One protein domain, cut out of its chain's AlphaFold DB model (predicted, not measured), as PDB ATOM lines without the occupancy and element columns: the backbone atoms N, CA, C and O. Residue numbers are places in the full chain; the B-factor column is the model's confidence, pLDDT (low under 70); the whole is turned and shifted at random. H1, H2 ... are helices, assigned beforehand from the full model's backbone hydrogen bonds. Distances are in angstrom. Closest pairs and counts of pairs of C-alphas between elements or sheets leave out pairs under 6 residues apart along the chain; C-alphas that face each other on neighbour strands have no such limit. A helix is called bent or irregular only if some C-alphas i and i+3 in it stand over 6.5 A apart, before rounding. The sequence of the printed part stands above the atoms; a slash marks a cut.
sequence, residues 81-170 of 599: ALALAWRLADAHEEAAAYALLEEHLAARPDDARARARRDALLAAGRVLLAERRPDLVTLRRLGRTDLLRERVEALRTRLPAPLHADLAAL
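What this domain is: This is residues 81 to 170 of the 599 residues of the protein "DUF1570 domain-containing protein" of Planctomycetes bacterium (UniProt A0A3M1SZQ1). A long bent helix, H3, runs along most of a rod-shaped model; at one end H2 folds back beside its first arm and H1 folds back again beside H2, the centres of the three making a triangle, and toward the other end H4 folds back from the second arm and H5 turns round again. H1, H2 and H3a make an up-and-down bundle, each running against the one before it. The printed part has 90 residues with five named helices, H1 to H5 in chain order, and no named strand; the class is all helix. It is only just compact, close to loose, with a radius of gyration of the C-alphas of 14.6 A and spans of 47 by 19 by 18 A.

Where its parts are: Find C-alpha 112 at (-43.858, 7.318, 1.181), where H3, residues 112 to 141, begins. By its hydrogen bonds it was assigned as one helix, but it is bent: C-alphas 131 and 134 are 7.0 A apart. Its arms are H3a, residues 112 to 131, 28.9 A long, and H3b, residues 134 to 141, 10.4 A long. Before it look for H1, residues 81 to 90, 14.2 A long, from C-alpha 81 at (-45.443, 21.313, 5.930), and H2, residues 94 to 107, 20.2 A long. After it come H4, residues 145 to 156, 16.1 A long, and H5, residues 161 to 168, 11.3 A long, ending with C-alpha 168 at (-24.307, 27.582, -11.398). H5 is only just irregular: C-alphas 162 and 165 are 6.9 A apart.

How they stand to each other: Start at the bend, where H3a and H3b stand at a steep tilt of 50 degrees. H2 and H3a form a hairpin and touch, closest at the C-alphas of Tyr 98 and Arg 118, 5.7 A apart, at a shallow tilt of 30 degrees, opposite ways. H1 and H2 form another, closest at the C-alphas of Ala 85 and Ala 97, 4.1 A apart, at 20 degrees. H1 and H3a are close but not clearly touching. Beyond the bend, the hairpin H3b and H4 is closest at the C-alphas of Leu 139 and Leu 148, 5.8 A apart. H4, with residues 152 to 156 alone, touches H5, its hairpin partner; the C-alphas of Arg 156 and His 164 are closest, 6.3 A apart. H3a and H5 only just touch, with 3 pairs of C-alphas within 8 A. Every O i to N i+4 pair is within hydrogen-bond range in H1, H2, H3a, H3b and H4, but 2 of 4 in H5.

The domain as a whole: Look to Asp 110 and Leu 142 for the two C-alphas farthest apart, 47.7 A. The printed part has no cut, and the four links between the helices are tight. Mean pLDDT of the printed part is 82.0; residues 81 to 85, 87 to 93, 96 and 100 are under 70.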
ATOM      1  N   ALA A  81     -46.525  21.286   6.913       53.00
ATOM      2  CA  ALA A  81     -45.443  21.313   5.930       53.00
ATOM      3  C   ALA A  81     -45.798  20.508   4.671       53.00
ATOM      4  O   ALA A  81     -45.619  20.986   3.553       53.00
ATOM      5  N   LEU A  82     -46.408  19.333   4.852       64.62
ATOM      6  CA  LEU A  82     -46.869  18.495   3.757       64.62
ATOM      7  C   LEU A  82     -48.043  19.153   3.017       64.62
ATOM      8  O   LEU A  82     -47.974  19.314   1.804       64.62
ATOM      9  N   ALA A  83     -49.097  19.585   3.720       56.19
ATOM     10  CA  ALA A  83     -50.260  20.253   3.116       56.19
ATOM     11  C   ALA A  83     -49.885  21.537   2.350       56.19
ATOM     12  O   ALA A  83     -50.403  21.791   1.260       56.19
ATOM     13  N   LEU A  84     -48.959  22.321   2.899       53.44
ATOM     14  CA  LEU A  84     -48.405  23.512   2.282       53.44
ATOM     15  C   LEU A  84     -47.554  23.145   1.065       53.44
ATOM     16  O   LEU A  84     -47.770  23.713   0.000       53.44
ATOM     17  N   ALA A  85     -46.670  22.151   1.163       63.59
ATOM     18  CA  ALA A  85     -45.894  21.682   0.018       63.59
ATOM     19  C   ALA A  85     -46.783  21.259  -1.162       63.59
ATOM     20  O   ALA A  85     -46.468  21.571  -2.309       63.59
ATOM     21  N   TRP A  86     -47.926  20.614  -0.900       71.19
ATOM     22  CA  TRP A  86     -48.906  20.303  -1.947       71.19
ATOM     23  C   TRP A  86     -49.463  21.566  -2.606       71.19
ATOM     24  O   TRP A  86     -49.422  21.669  -3.828       71.19
ATOM     25  N   ARG A  87     -49.917  22.547  -1.813       59.94
ATOM     26  CA  ARG A  87     -50.446  23.819  -2.340       59.94
ATOM     27  C   ARG A  87     -49.420  24.580  -3.173       59.94
ATOM     28  O   ARG A  87     -49.778  25.166  -4.185       59.94
ATOM     29  N   LEU A  88     -48.162  24.568  -2.751       58.22
ATOM     30  CA  LEU A  88     -47.074  25.261  -3.438       58.22
ATOM     31  C   LEU A  88     -46.696  24.575  -4.743       58.22
ATOM     32  O   LEU A  88     -46.496  25.240  -5.754       58.22
ATOM     33  N   ALA A  89     -46.681  23.245  -4.748       68.62
ATOM     34  CA  ALA A  89     -46.513  22.484  -5.974       68.62
ATOM     35  C   ALA A  89     -47.650  22.772  -6.972       68.62
ATOM     36  O   ALA A  89     -47.393  22.931  -8.160       68.62
ATOM     37  N   ASP A  90     -48.889  22.904  -6.491       68.56
ATOM     38  CA  ASP A  90     -50.044  23.254  -7.330       68.56
ATOM     39  C   ASP A  90     -50.026  24.727  -7.792       68.56
ATOM     40  O   ASP A  90     -50.678  25.077  -8.774       68.56
ATOM     41  N   ALA A  91     -49.271  25.591  -7.108       57.59
ATOM     42  CA  ALA A  91     -49.051  26.992  -7.466       57.59
ATOM     43  C   ALA A  91     -47.805  27.218  -8.347       57.59
ATOM     44  O   ALA A  91     -47.455  28.369  -8.600       57.59
ATOM     45  N   HIS A  92     -47.153  26.152  -8.830       67.25
ATOM     46  CA  HIS A  92     -45.901  26.218  -9.603       67.25
ATOM     47  C   HIS A  92     -44.734  26.875  -8.845       67.25
ATOM     48  O   HIS A  92     -43.924  27.607  -9.417       67.25
ATOM     49  N   GLU A  93     -44.662  26.618  -7.538       66.56
ATOM     50  CA  GLU A  93     -43.551  27.009  -6.670       66.56
ATOM     51  C   GLU A  93     -42.730  25.780  -6.249       66.56
ATOM     52  O   GLU A  93     -42.671  25.398  -5.074       66.56
ATOM     53  N   GLU A  94     -42.109  25.120  -7.229       80.31
ATOM     54  CA  GLU A  94     -41.508  23.796  -7.051       80.31
ATOM     55  C   GLU A  94     -40.340  23.792  -6.053       80.31
ATOM     56  O   GLU A  94     -40.236  22.870  -5.242       80.31
ATOM     57  N   ALA A  95     -39.500  24.833  -6.044       72.56
ATOM     58  CA  ALA A  95     -38.388  24.971  -5.097       72.56
ATOM     59  C   ALA A  95     -38.853  25.012  -3.632       72.56
ATOM     60  O   ALA A  95     -38.303  24.320  -2.774       72.56
ATOM     61  N   ALA A  96     -39.890  25.801  -3.345       67.12
ATOM     62  CA  ALA A  96     -40.400  25.969  -1.989       67.12
ATOM     63  C   ALA A  96     -41.200  24.747  -1.522       67.12
ATOM     64  O   ALA A  96     -41.098  24.342  -0.364       67.12
ATOM     65  N   ALA A  97     -41.959  24.126  -2.433       73.88
ATOM     66  CA  ALA A  97     -42.608  22.848  -2.174       73.88
ATOM     67  C   ALA A  97     -41.581  21.752  -1.848       73.88
ATOM     68  O   ALA A  97     -41.781  20.981  -0.912       73.88
ATOM     69  N   TYR A  98     -40.463  21.710  -2.580       87.25
ATOM     70  CA  TYR A  98     -39.386  20.749  -2.356       87.25
ATOM     71  C   TYR A  98     -38.721  20.933  -0.985       87.25
ATOM     72  O   TYR A  98     -38.563  19.957  -0.257       87.25
ATOM     73  N   ALA A  99     -38.394  22.171  -0.599       74.25
ATOM     74  CA  ALA A  99     -37.763  22.465   0.690       74.25
ATOM     75  C   ALA A  99     -38.616  22.007   1.888       74.25
ATOM     76  O   ALA A  99     -38.102  21.381   2.811       74.25
ATOM     77  N   LEU A 100     -39.930  22.247   1.844       69.12
ATOM     78  CA  LEU A 100     -40.854  21.801   2.895       69.12
ATOM     79  C   LEU A 100     -41.015  20.279   2.946       69.12
ATOM     80  O   LEU A 100     -41.238  19.722   4.020       69.12
ATOM     81  N   LEU A 101     -40.919  19.596   1.801       80.69
ATOM     82  CA  LEU A 101     -40.945  18.133   1.774       80.69
ATOM     83  C   LEU A 101     -39.671  17.542   2.367       80.69
ATOM     84  O   LEU A 101     -39.770  16.546   3.072       80.69
ATOM     85  N   GLU A 102     -38.508  18.146   2.126       85.56
ATOM     86  CA  GLU A 102     -37.250  17.723   2.754       85.56
ATOM     87  C   GLU A 102     -37.283  17.928   4.274       85.56
ATOM     88  O   GLU A 102     -36.936  17.012   5.016       85.56
ATOM     89  N   GLU A 103     -37.798  19.064   4.755       74.56
ATOM     90  CA  GLU A 103     -38.006  19.309   6.191       74.56
ATOM     91  C   GLU A 103     -38.973  18.281   6.810       74.56
ATOM     92  O   GLU A 103     -38.688  17.680   7.848       74.56
ATOM     93  N   HIS A 104     -40.098  18.007   6.138       79.12
ATOM     94  CA  HIS A 104     -41.065  16.997   6.580       79.12
ATOM     95  C   HIS A 104     -40.466  15.587   6.591       79.12
ATOM     96  O   HIS A 104     -40.706  14.828   7.528       79.12
ATOM     97  N   LEU A 105     -39.684  15.223   5.574       84.38
ATOM     98  CA  LEU A 105     -39.045  13.910   5.462       84.38
ATOM     99  C   LEU A 105     -37.888  13.731   6.445       84.38
ATOM    100  O   LEU A 105     -37.660  12.606   6.881       84.38
ATOM    101  N   ALA A 106     -37.214  14.810   6.852       77.19
ATOM    102  CA  ALA A 106     -36.247  14.769   7.946       77.19
ATOM    103  C   ALA A 106     -36.922  14.392   9.277       77.19
ATOM    104  O   ALA A 106     -36.379  13.602  10.045       77.19
ATOM    105  N   ALA A 107     -38.135  14.901   9.525       71.38
ATOM    106  CA  ALA A 107     -38.926  14.554  10.706       71.38
ATOM    107  C   ALA A 107     -39.670  13.211  10.575       71.38
ATOM    108  O   ALA A 107     -39.956  12.558  11.580       71.38
ATOM    109  N   ARG A 108     -40.026  12.799   9.350       78.75
ATOM    110  CA  ARG A 108     -40.772  11.562   9.052       78.75
ATOM    111  C   ARG A 108     -40.175  10.814   7.857       78.75
ATOM    112  O   ARG A 108     -40.766  10.817   6.770       78.75
ATOM    113  N   PRO A 109     -39.056  10.097   8.063       84.50
ATOM    114  CA  PRO A 109     -38.339   9.410   6.992       84.50
ATOM    115  C   PRO A 109     -39.133   8.301   6.308       84.50
ATOM    116  O   PRO A 109     -38.740   7.887   5.227       84.50
ATOM    117  N   ASP A 110     -40.256   7.846   6.877       88.50
ATOM    118  CA  ASP A 110     -41.072   6.733   6.369       88.50
ATOM    119  C   ASP A 110     -42.311   7.168   5.561       88.50
ATOM    120  O   ASP A 110     -42.954   6.325   4.932       88.50
ATOM    121  N   ASP A 111     -42.597   8.471   5.445       83.69
ATOM    122  CA  ASP A 111     -43.720   8.993   4.647       83.69
ATOM    123  C   ASP A 111     -43.520   8.822   3.120       83.69
ATOM    124  O   ASP A 111     -42.966   9.675   2.415       83.69
ATOM    125  N   ALA A 112     -43.996   7.690   2.590       84.69
ATOM    126  CA  ALA A 112     -43.858   7.318   1.181       84.69
ATOM    127  C   ALA A 112     -44.533   8.310   0.219       84.69
ATOM    128  O   ALA A 112     -44.057   8.513  -0.901       84.69
ATOM    129  N   ARG A 113     -45.624   8.959   0.648       81.81
ATOM    130  CA  ARG A 113     -46.361   9.914  -0.184       81.81
ATOM    131  C   ARG A 113     -45.586  11.223  -0.324       81.81
ATOM    132  O   ARG A 113     -45.520  11.772  -1.426       81.81
ATOM    133  N   ALA A 114     -44.989  11.702   0.767       81.12
ATOM    134  CA  ALA A 114     -44.110  12.868   0.748       81.12
ATOM    135  C   ALA A 114     -42.861  12.620  -0.118       81.12
ATOM    136  O   ALA A 114     -42.534  13.463  -0.957       81.12
ATOM    137  N   ARG A 115     -42.233  11.434  -0.013       91.62
ATOM    138  CA  ARG A 115     -41.103  11.035  -0.883       91.62
ATOM    139  C   ARG A 115     -41.469  11.056  -2.361       91.62
ATOM    140  O   ARG A 115     -40.805  11.731  -3.138       91.62
ATOM    141  N   ALA A 116     -42.561  10.389  -2.738       86.31
ATOM    142  CA  ALA A 116     -42.990  10.332  -4.134       86.31
ATOM    143  C   ALA A 116     -43.245  11.732  -4.721       86.31
ATOM    144  O   ALA A 116     -42.885  12.007  -5.867       86.31
ATOM    145  N   ARG A 117     -43.833  12.649  -3.939       86.06
ATOM    146  CA  ARG A 117     -44.064  14.031  -4.386       86.06
ATOM    147  C   ARG A 117     -42.773  14.823  -4.522       86.06
ATOM    148  O   ARG A 117     -42.623  15.544  -5.506       86.06
ATOM    149  N   ARG A 118     -41.853  14.684  -3.568       93.00
ATOM    150  CA  ARG A 118     -40.529  15.307  -3.632       93.00
ATOM    151  C   ARG A 118     -39.790  14.860  -4.894       93.00
ATOM    152  O   ARG A 118     -39.268  15.698  -5.626       93.00
ATOM    153  N   ASP A 119     -39.787  13.558  -5.167       91.25
ATOM    154  CA  ASP A 119     -39.103  12.987  -6.329       91.25
ATOM    155  C   ASP A 119     -39.739  13.473  -7.641       91.25
ATOM    156  O   ASP A 119     -39.028  13.819  -8.585       91.25
ATOM    157  N   ALA A 120     -41.070  13.605  -7.677       87.12
ATOM    158  CA  ALA A 120     -41.787  14.189  -8.810       87.12
ATOM    159  C   ALA A 120     -41.423  15.667  -9.050       87.12
ATOM    160  O   ALA A 120     -41.236  16.064 -10.199       87.12
ATOM    161  N   LEU A 121     -41.280  16.478  -7.994       86.56
ATOM    162  CA  LEU A 121     -40.834  17.875  -8.112       86.56
ATOM    163  C   LEU A 121     -39.401  17.972  -8.635       86.56
ATOM    164  O   LEU A 121     -39.107  18.813  -9.483       86.56
ATOM    165  N   LEU A 122     -38.512  17.088  -8.174       91.25
ATOM    166  CA  LEU A 122     -37.143  17.027  -8.676       91.25
ATOM    167  C   LEU A 122     -37.103  16.636 -10.159       91.25
ATOM    168  O   LEU A 122     -36.363  17.240 -10.934       91.25
ATOM    169  N   ALA A 123     -37.924  15.665 -10.569       88.50
ATOM    170  CA  ALA A 123     -38.055  15.269 -11.967       88.50
ATOM    171  C   ALA A 123     -38.592  16.416 -12.840       88.50
ATOM    172  O   ALA A 123     -38.007  16.711 -13.882       88.50
ATOM    173  N   ALA A 124     -39.639  17.114 -12.391       83.94
ATOM    174  CA  ALA A 124     -40.179  18.284 -13.082       83.94
ATOM    175  C   ALA A 124     -39.135  19.407 -13.212       83.94
ATOM    176  O   ALA A 124     -38.974  19.987 -14.286       83.94
ATOM    177  N   GLY A 125     -38.359  19.659 -12.152       87.50
ATOM    178  CA  GLY A 125     -37.259  20.620 -12.184       87.50
ATOM    179  C   GLY A 125     -36.177  20.260 -13.208       87.50
ATOM    180  O   GLY A 125     -35.696  21.135 -13.927       87.50
ATOM    181  N   ARG A 126     -35.826  18.974 -13.342       90.88
ATOM    182  CA  ARG A 126     -34.873  18.514 -14.370       90.88
ATOM    183  C   ARG A 126     -35.387  18.766 -15.785       90.88
ATOM    184  O   ARG A 126     -34.605  19.194 -16.628       90.88
ATOM    185  N   VAL A 127     -36.678  18.538 -16.034       88.19
ATOM    186  CA  VAL A 127     -37.309  18.828 -17.333       88.19
ATOM    187  C   VAL A 127     -37.240  20.324 -17.635       88.19
ATOM    188  O   VAL A 127     -36.719  20.705 -18.679       88.19
ATOM    189  N   LEU A 128     -37.654  21.177 -16.691       85.56
ATOM    190  CA  LEU A 128     -37.602  22.631 -16.863       85.56
ATOM    191  C   LEU A 128     -36.171  23.128 -17.125       85.56
ATOM    192  O   LEU A 128     -35.949  23.976 -17.988       85.56
ATOM    193  N   LEU A 129     -35.183  22.600 -16.399       89.31
ATOM    194  CA  LEU A 129     -33.783  22.949 -16.628       89.31
ATOM    195  C   LEU A 129     -33.309  22.503 -18.017       89.31
ATOM    196  O   LEU A 129     -32.617  23.265 -18.689       89.31
ATOM    197  N   ALA A 130     -33.685  21.302 -18.464       90.69
ATOM    198  CA  ALA A 130     -33.345  20.801 -19.792       90.69
ATOM    199  C   ALA A 130     -33.960  21.661 -20.910       90.69
ATOM    200  O   ALA A 130     -33.264  21.983 -21.869       90.69
ATOM    201  N   GLU A 131     -35.212  22.100 -20.753       90.25
ATOM    202  CA  GLU A 131     -35.893  22.996 -21.697       90.25
ATOM    203  C   GLU A 131     -35.221  24.370 -21.800       90.25
ATOM    204  O   GLU A 131     -35.134  24.939 -22.884       90.25
ATOM    205  N   ARG A 132     -34.730  24.918 -20.680       91.75
ATOM    206  CA  ARG A 132     -34.130  26.266 -20.635       91.75
ATOM    207  C   ARG A 132     -32.636  26.292 -20.921       91.75
ATOM    208  O   ARG A 132     -32.097  27.340 -21.270       91.75
ATOM    209  N   ARG A 133     -31.946  25.158 -20.786       92.62
ATOM    210  CA  ARG A 133     -30.494  25.055 -20.980       92.62
ATOM    211  C   ARG A 133     -30.020  25.577 -22.352       92.62
ATOM    212  O   ARG A 133     -29.019  26.293 -22.346       92.62
ATOM    213  N   PRO A 134     -30.681  25.306 -23.499       92.25
ATOM    214  CA  PRO A 134     -30.258  25.840 -24.798       92.25
ATOM    215  C   PRO A 134     -30.222  27.374 -24.848       92.25
ATOM    216  O   PRO A 134     -29.243  27.947 -25.335       92.25
ATOM    217  N   ASP A 135     -31.235  28.036 -24.285       89.81
ATOM    218  CA  ASP A 135     -31.318  29.501 -24.229       89.81
ATOM    219  C   ASP A 135     -30.180  30.076 -23.378       89.81
ATOM    220  O   ASP A 135     -29.482  31.000 -23.795       89.81
ATOM    221  N   LEU A 136     -29.935  29.489 -22.201       91.81
ATOM    222  CA  LEU A 136     -28.867  29.920 -21.291       91.81
ATOM    223  C   LEU A 136     -27.475  29.725 -21.911       91.81
ATOM    224  O   LEU A 136     -26.621  30.607 -21.824       91.81
ATOM    225  N   VAL A 137     -27.245  28.597 -22.592       91.06
ATOM    226  CA  VAL A 137     -26.000  28.341 -23.335       91.06
ATOM    227  C   VAL A 137     -25.833  29.343 -24.478       91.06
ATOM    228  O   VAL A 137     -24.723  29.824 -24.711       91.06
ATOM    229  N   THR A 138     -26.918  29.702 -25.165       89.38
ATOM    230  CA  THR A 138     -26.898  30.725 -26.219       89.38
ATOM    231  C   THR A 138     -26.532  32.095 -25.650       89.38
ATOM    232  O   THR A 138     -25.626  32.740 -26.171       89.38
ATOM    233  N   LEU A 139     -27.139  32.510 -24.532       88.44
ATOM    234  CA  LEU A 139     -26.793  33.762 -23.847       88.44
ATOM    235  C   LEU A 139     -25.318  33.807 -23.434       88.44
ATOM    236  O   LEU A 139     -24.660  34.831 -23.627       88.44
ATOM    237  N   ARG A 140     -24.783  32.688 -22.927       89.38
ATOM    238  CA  ARG A 140     -23.359  32.549 -22.594       89.38
ATOM    239  C   ARG A 140     -22.470  32.702 -23.829       89.38
ATOM    240  O   ARG A 140     -21.504  33.455 -23.779       89.38
ATOM    241  N   ARG A 141     -22.795  32.026 -24.939       90.50
ATOM    242  CA  ARG A 141     -22.041  32.119 -26.208       90.50
ATOM    243  C   ARG A 141     -22.047  33.532 -26.791       90.50
ATOM    244  O   ARG A 141     -21.047  33.952 -27.355       90.50
ATOM    245  N   LEU A 142     -23.152  34.258 -26.632       89.75
ATOM    246  CA  LEU A 142     -23.305  35.642 -27.088       89.75
ATOM    247  C   LEU A 142     -22.689  36.678 -26.127       89.75
ATOM    248  O   LEU A 142     -22.828  37.875 -26.369       89.75
ATOM    249  N   GLY A 143     -22.065  36.256 -25.019       88.75
ATOM    250  CA  GLY A 143     -21.457  37.163 -24.038       88.75
ATOM    251  C   GLY A 143     -22.460  38.037 -23.273       88.75
ATOM    252  O   GLY A 143     -22.086  39.064 -22.713       88.75
ATOM    253  N   ARG A 144     -23.748  37.665 -23.233       89.75
ATOM    254  CA  ARG A 144     -24.818  38.428 -22.560       89.75
ATOM    255  C   ARG A 144     -24.876  38.099 -21.065       89.75
ATOM    256  O   ARG A 144     -25.885  37.600 -20.573       89.75
ATOM    257  N   THR A 145     -23.783  38.362 -20.352       87.94
ATOM    258  CA  THR A 145     -23.555  37.909 -18.969       87.94
ATOM    259  C   THR A 145     -24.600  38.414 -17.970       87.94
ATOM    260  O   THR A 145     -25.036  37.640 -17.121       87.94
ATOM    261  N   ASP A 146     -25.059  39.663 -18.087       83.75
ATOM    262  CA  ASP A 146     -26.060  40.218 -17.162       83.75
ATOM    263  C   ASP A 146     -27.427  39.554 -17.327       83.75
ATOM    264  O   ASP A 146     -28.029  39.106 -16.353       83.75
ATOM    265  N   LEU A 147     -27.872  39.391 -18.576       83.81
ATOM    266  CA  LEU A 147     -29.127  38.708 -18.889       83.81
ATOM    267  C   LEU A 147     -29.056  37.216 -18.533       83.81
ATOM    268  O   LEU A 147     -30.034  36.639 -18.067       83.81
ATOM    269  N   LEU A 148     -27.893  36.583 -18.720       88.25
ATOM    270  CA  LEU A 148     -27.655  35.216 -18.266       88.25
ATOM    271  C   LEU A 148     -27.798  35.111 -16.742       88.25
ATOM    272  O   LEU A 148     -28.489  34.213 -16.267       88.25
ATOM    273  N   ARG A 149     -27.190  36.030 -15.981       87.06
ATOM    274  CA  ARG A 149     -27.278  36.061 -14.514       87.06
ATOM    275  C   ARG A 149     -28.721  36.249 -14.048       87.06
ATOM    276  O   ARG A 149     -29.177  35.491 -13.200       87.06
ATOM    277  N   GLU A 150     -29.446  37.186 -14.651       85.00
ATOM    278  CA  GLU A 150     -30.867  37.423 -14.374       85.00
ATOM    279  C   GLU A 150     -31.708  36.157 -14.608       85.00
ATOM    280  O   GLU A 150     -32.491  35.747 -13.751       85.00
ATOM    281  N   ARG A 151     -31.511  35.479 -15.747       88.44
ATOM    282  CA  ARG A 151     -32.263  34.266 -16.103       88.44
ATOM    283  C   ARG A 151     -31.908  33.065 -15.230       88.44
ATOM    284  O   ARG A 151     -32.798  32.280 -14.904       88.44
ATOM    285  N   VAL A 152     -30.640  32.923 -14.850       88.81
ATOM    286  CA  VAL A 152     -30.189  31.892 -13.906       88.81
ATOM    287  C   VAL A 152     -30.814  32.121 -12.533       88.81
ATOM    288  O   VAL A 152     -31.333  31.172 -11.949       88.81
ATOM    289  N   GLU A 153     -30.845  33.360 -12.043       83.75
ATOM    290  CA  GLU A 153     -31.437  33.673 -10.741       83.75
ATOM    291  C   GLU A 153     -32.964  33.481 -10.745       83.75
ATOM    292  O   GLU A 153     -33.522  32.868  -9.836       83.75
ATOM    293  N   ALA A 154     -33.640  33.876 -11.827       79.19
ATOM    294  CA  ALA A 154     -35.070  33.616 -12.013       79.19
ATOM    295  C   ALA A 154     -35.416  32.113 -12.063       79.19
ATOM    296  O   ALA A 154     -36.517  31.719 -11.684       79.19
ATOM    297  N   LEU A 155     -34.501  31.257 -12.530       85.62
ATOM    298  CA  LEU A 155     -34.678  29.803 -12.492       85.62
ATOM    299  C   LEU A 155     -34.313  29.202 -11.135       85.62
ATOM    300  O   LEU A 155     -34.963  28.249 -10.706       85.62
ATOM    301  N   ARG A 156     -33.321  29.761 -10.438       84.44
ATOM    302  CA  ARG A 156     -32.909  29.325  -9.098       84.44
ATOM    303  C   ARG A 156     -34.054  29.420  -8.089       84.44
ATOM    304  O   ARG A 156     -34.206  28.520  -7.269       84.44
ATOM    305  N   THR A 157     -34.896  30.447  -8.188       73.50
ATOM    306  CA  THR A 157     -36.082  30.607  -7.324       73.50
ATOM    307  C   THR A 157     -37.189  29.584  -7.600       73.50
ATOM    308  O   THR A 157     -38.044  29.368  -6.742       73.50
ATOM    309  N   ARG A 158     -37.177  28.929  -8.768       77.81
ATOM    310  CA  ARG A 158     -38.184  27.937  -9.181       77.81
ATOM    311  C   ARG A 158     -37.700  26.497  -9.061       77.81
ATOM    312  O   ARG A 158     -38.502  25.606  -8.801       77.81
ATOM    313  N   LEU A 159     -36.404  26.253  -9.235       86.88
ATOM    314  CA  LEU A 159     -35.841  24.907  -9.255       86.88
ATOM    315  C   LEU A 159     -35.492  24.390  -7.847       86.88
ATOM    316  O   LEU A 159     -34.934  25.139  -7.042       86.88
ATOM    317  N   PRO A 160     -35.757  23.101  -7.550       89.06
ATOM    318  CA  PRO A 160     -35.278  22.441  -6.338       89.06
ATOM    319  C   PRO A 160     -33.774  22.624  -6.101       89.06
ATOM    320  O   PRO A 160     -32.982  22.547  -7.042       89.06
ATOM    321  N   ALA A 161     -33.381  22.792  -4.833       86.69
ATOM    322  CA  ALA A 161     -31.997  23.062  -4.423       86.69
ATOM    323  C   ALA A 161     -30.939  22.103  -5.018       86.69
ATOM    324  O   ALA A 161     -29.891  22.592  -5.445       86.69
ATOM    325  N   PRO A 162     -31.181  20.780  -5.160       91.88
ATOM    326  CA  PRO A 162     -30.198  19.878  -5.773       91.88
ATOM    327  C   PRO A 162     -29.832  20.204  -7.229       91.88
ATOM    328  O   PRO A 162     -28.813  19.729  -7.714       91.88
ATOM    329  N   LEU A 163     -30.637  21.005  -7.938       89.69
ATOM    330  CA  LEU A 163     -30.378  21.413  -9.325       89.69
ATOM    331  C   LEU A 163     -29.615  22.744  -9.424       89.69
ATOM    332  O   LEU A 163     -29.276  23.192 -10.519       89.69
ATOM    333  N   HIS A 164     -29.344  23.411  -8.298       88.94
ATOM    334  CA  HIS A 164     -28.688  24.723  -8.294       88.94
ATOM    335  C   HIS A 164     -27.224  24.651  -8.737       88.94
ATOM    336  O   HIS A 164     -26.731  25.612  -9.324       88.94
ATOM    337  N   ALA A 165     -26.548  23.521  -8.511       85.25
ATOM    338  CA  ALA A 165     -25.187  23.294  -8.997       85.25
ATOM    339  C   ALA A 165     -25.136  23.248 -10.536       85.25
ATOM    340  O   ALA A 165     -24.301  23.914 -11.148       85.25
ATOM    341  N   ASP A 166     -26.091  22.554 -11.163       86.19
ATOM    342  CA  ASP A 166     -26.202  22.465 -12.625       86.19
ATOM    343  C   ASP A 166     -26.491  23.829 -13.272       86.19
ATOM    344  O   ASP A 166     -26.020  24.109 -14.374       86.19
ATOM    345  N   LEU A 167     -27.257  24.683 -12.584       86.00
ATOM    346  CA  LEU A 167     -27.486  26.084 -12.955       86.00
ATOM    347  C   LEU A 167     -26.213  26.927 -12.813       86.00
ATOM    348  O   LEU A 167     -25.880  27.694 -13.714       86.00
ATOM    349  N   ALA A 168     -25.506  26.798 -11.687       85.00
ATOM    350  CA  ALA A 168     -24.307  27.582 -11.398       85.00
ATOM    351  C   ALA A 168     -23.180  27.305 -12.404       85.00
ATOM    352  O   ALA A 168     -22.515  28.244 -12.833       85.00
ATOM    353  N   ALA A 169     -23.038  26.058 -12.865       86.88
ATOM    354  CA  ALA A 169     -22.070  25.669 -13.894       86.88
ATOM    355  C   ALA A 169     -22.267  26.390 -15.250       86.88
ATOM    356  O   ALA A 169     -21.372  26.406 -16.102       86.88
ATOM    357  N   LEU A 170     -23.442  26.993 -15.481       84.19
ATOM    358  CA  LEU A 170     -23.721  27.769 -16.691       84.19
ATOM    359  C   LEU A 170     -23.145  29.189 -16.632       84.19
ATOM    360  O   LEU A 170     -22.949  29.780 -17.694       84.19
TER     361      LEU A 170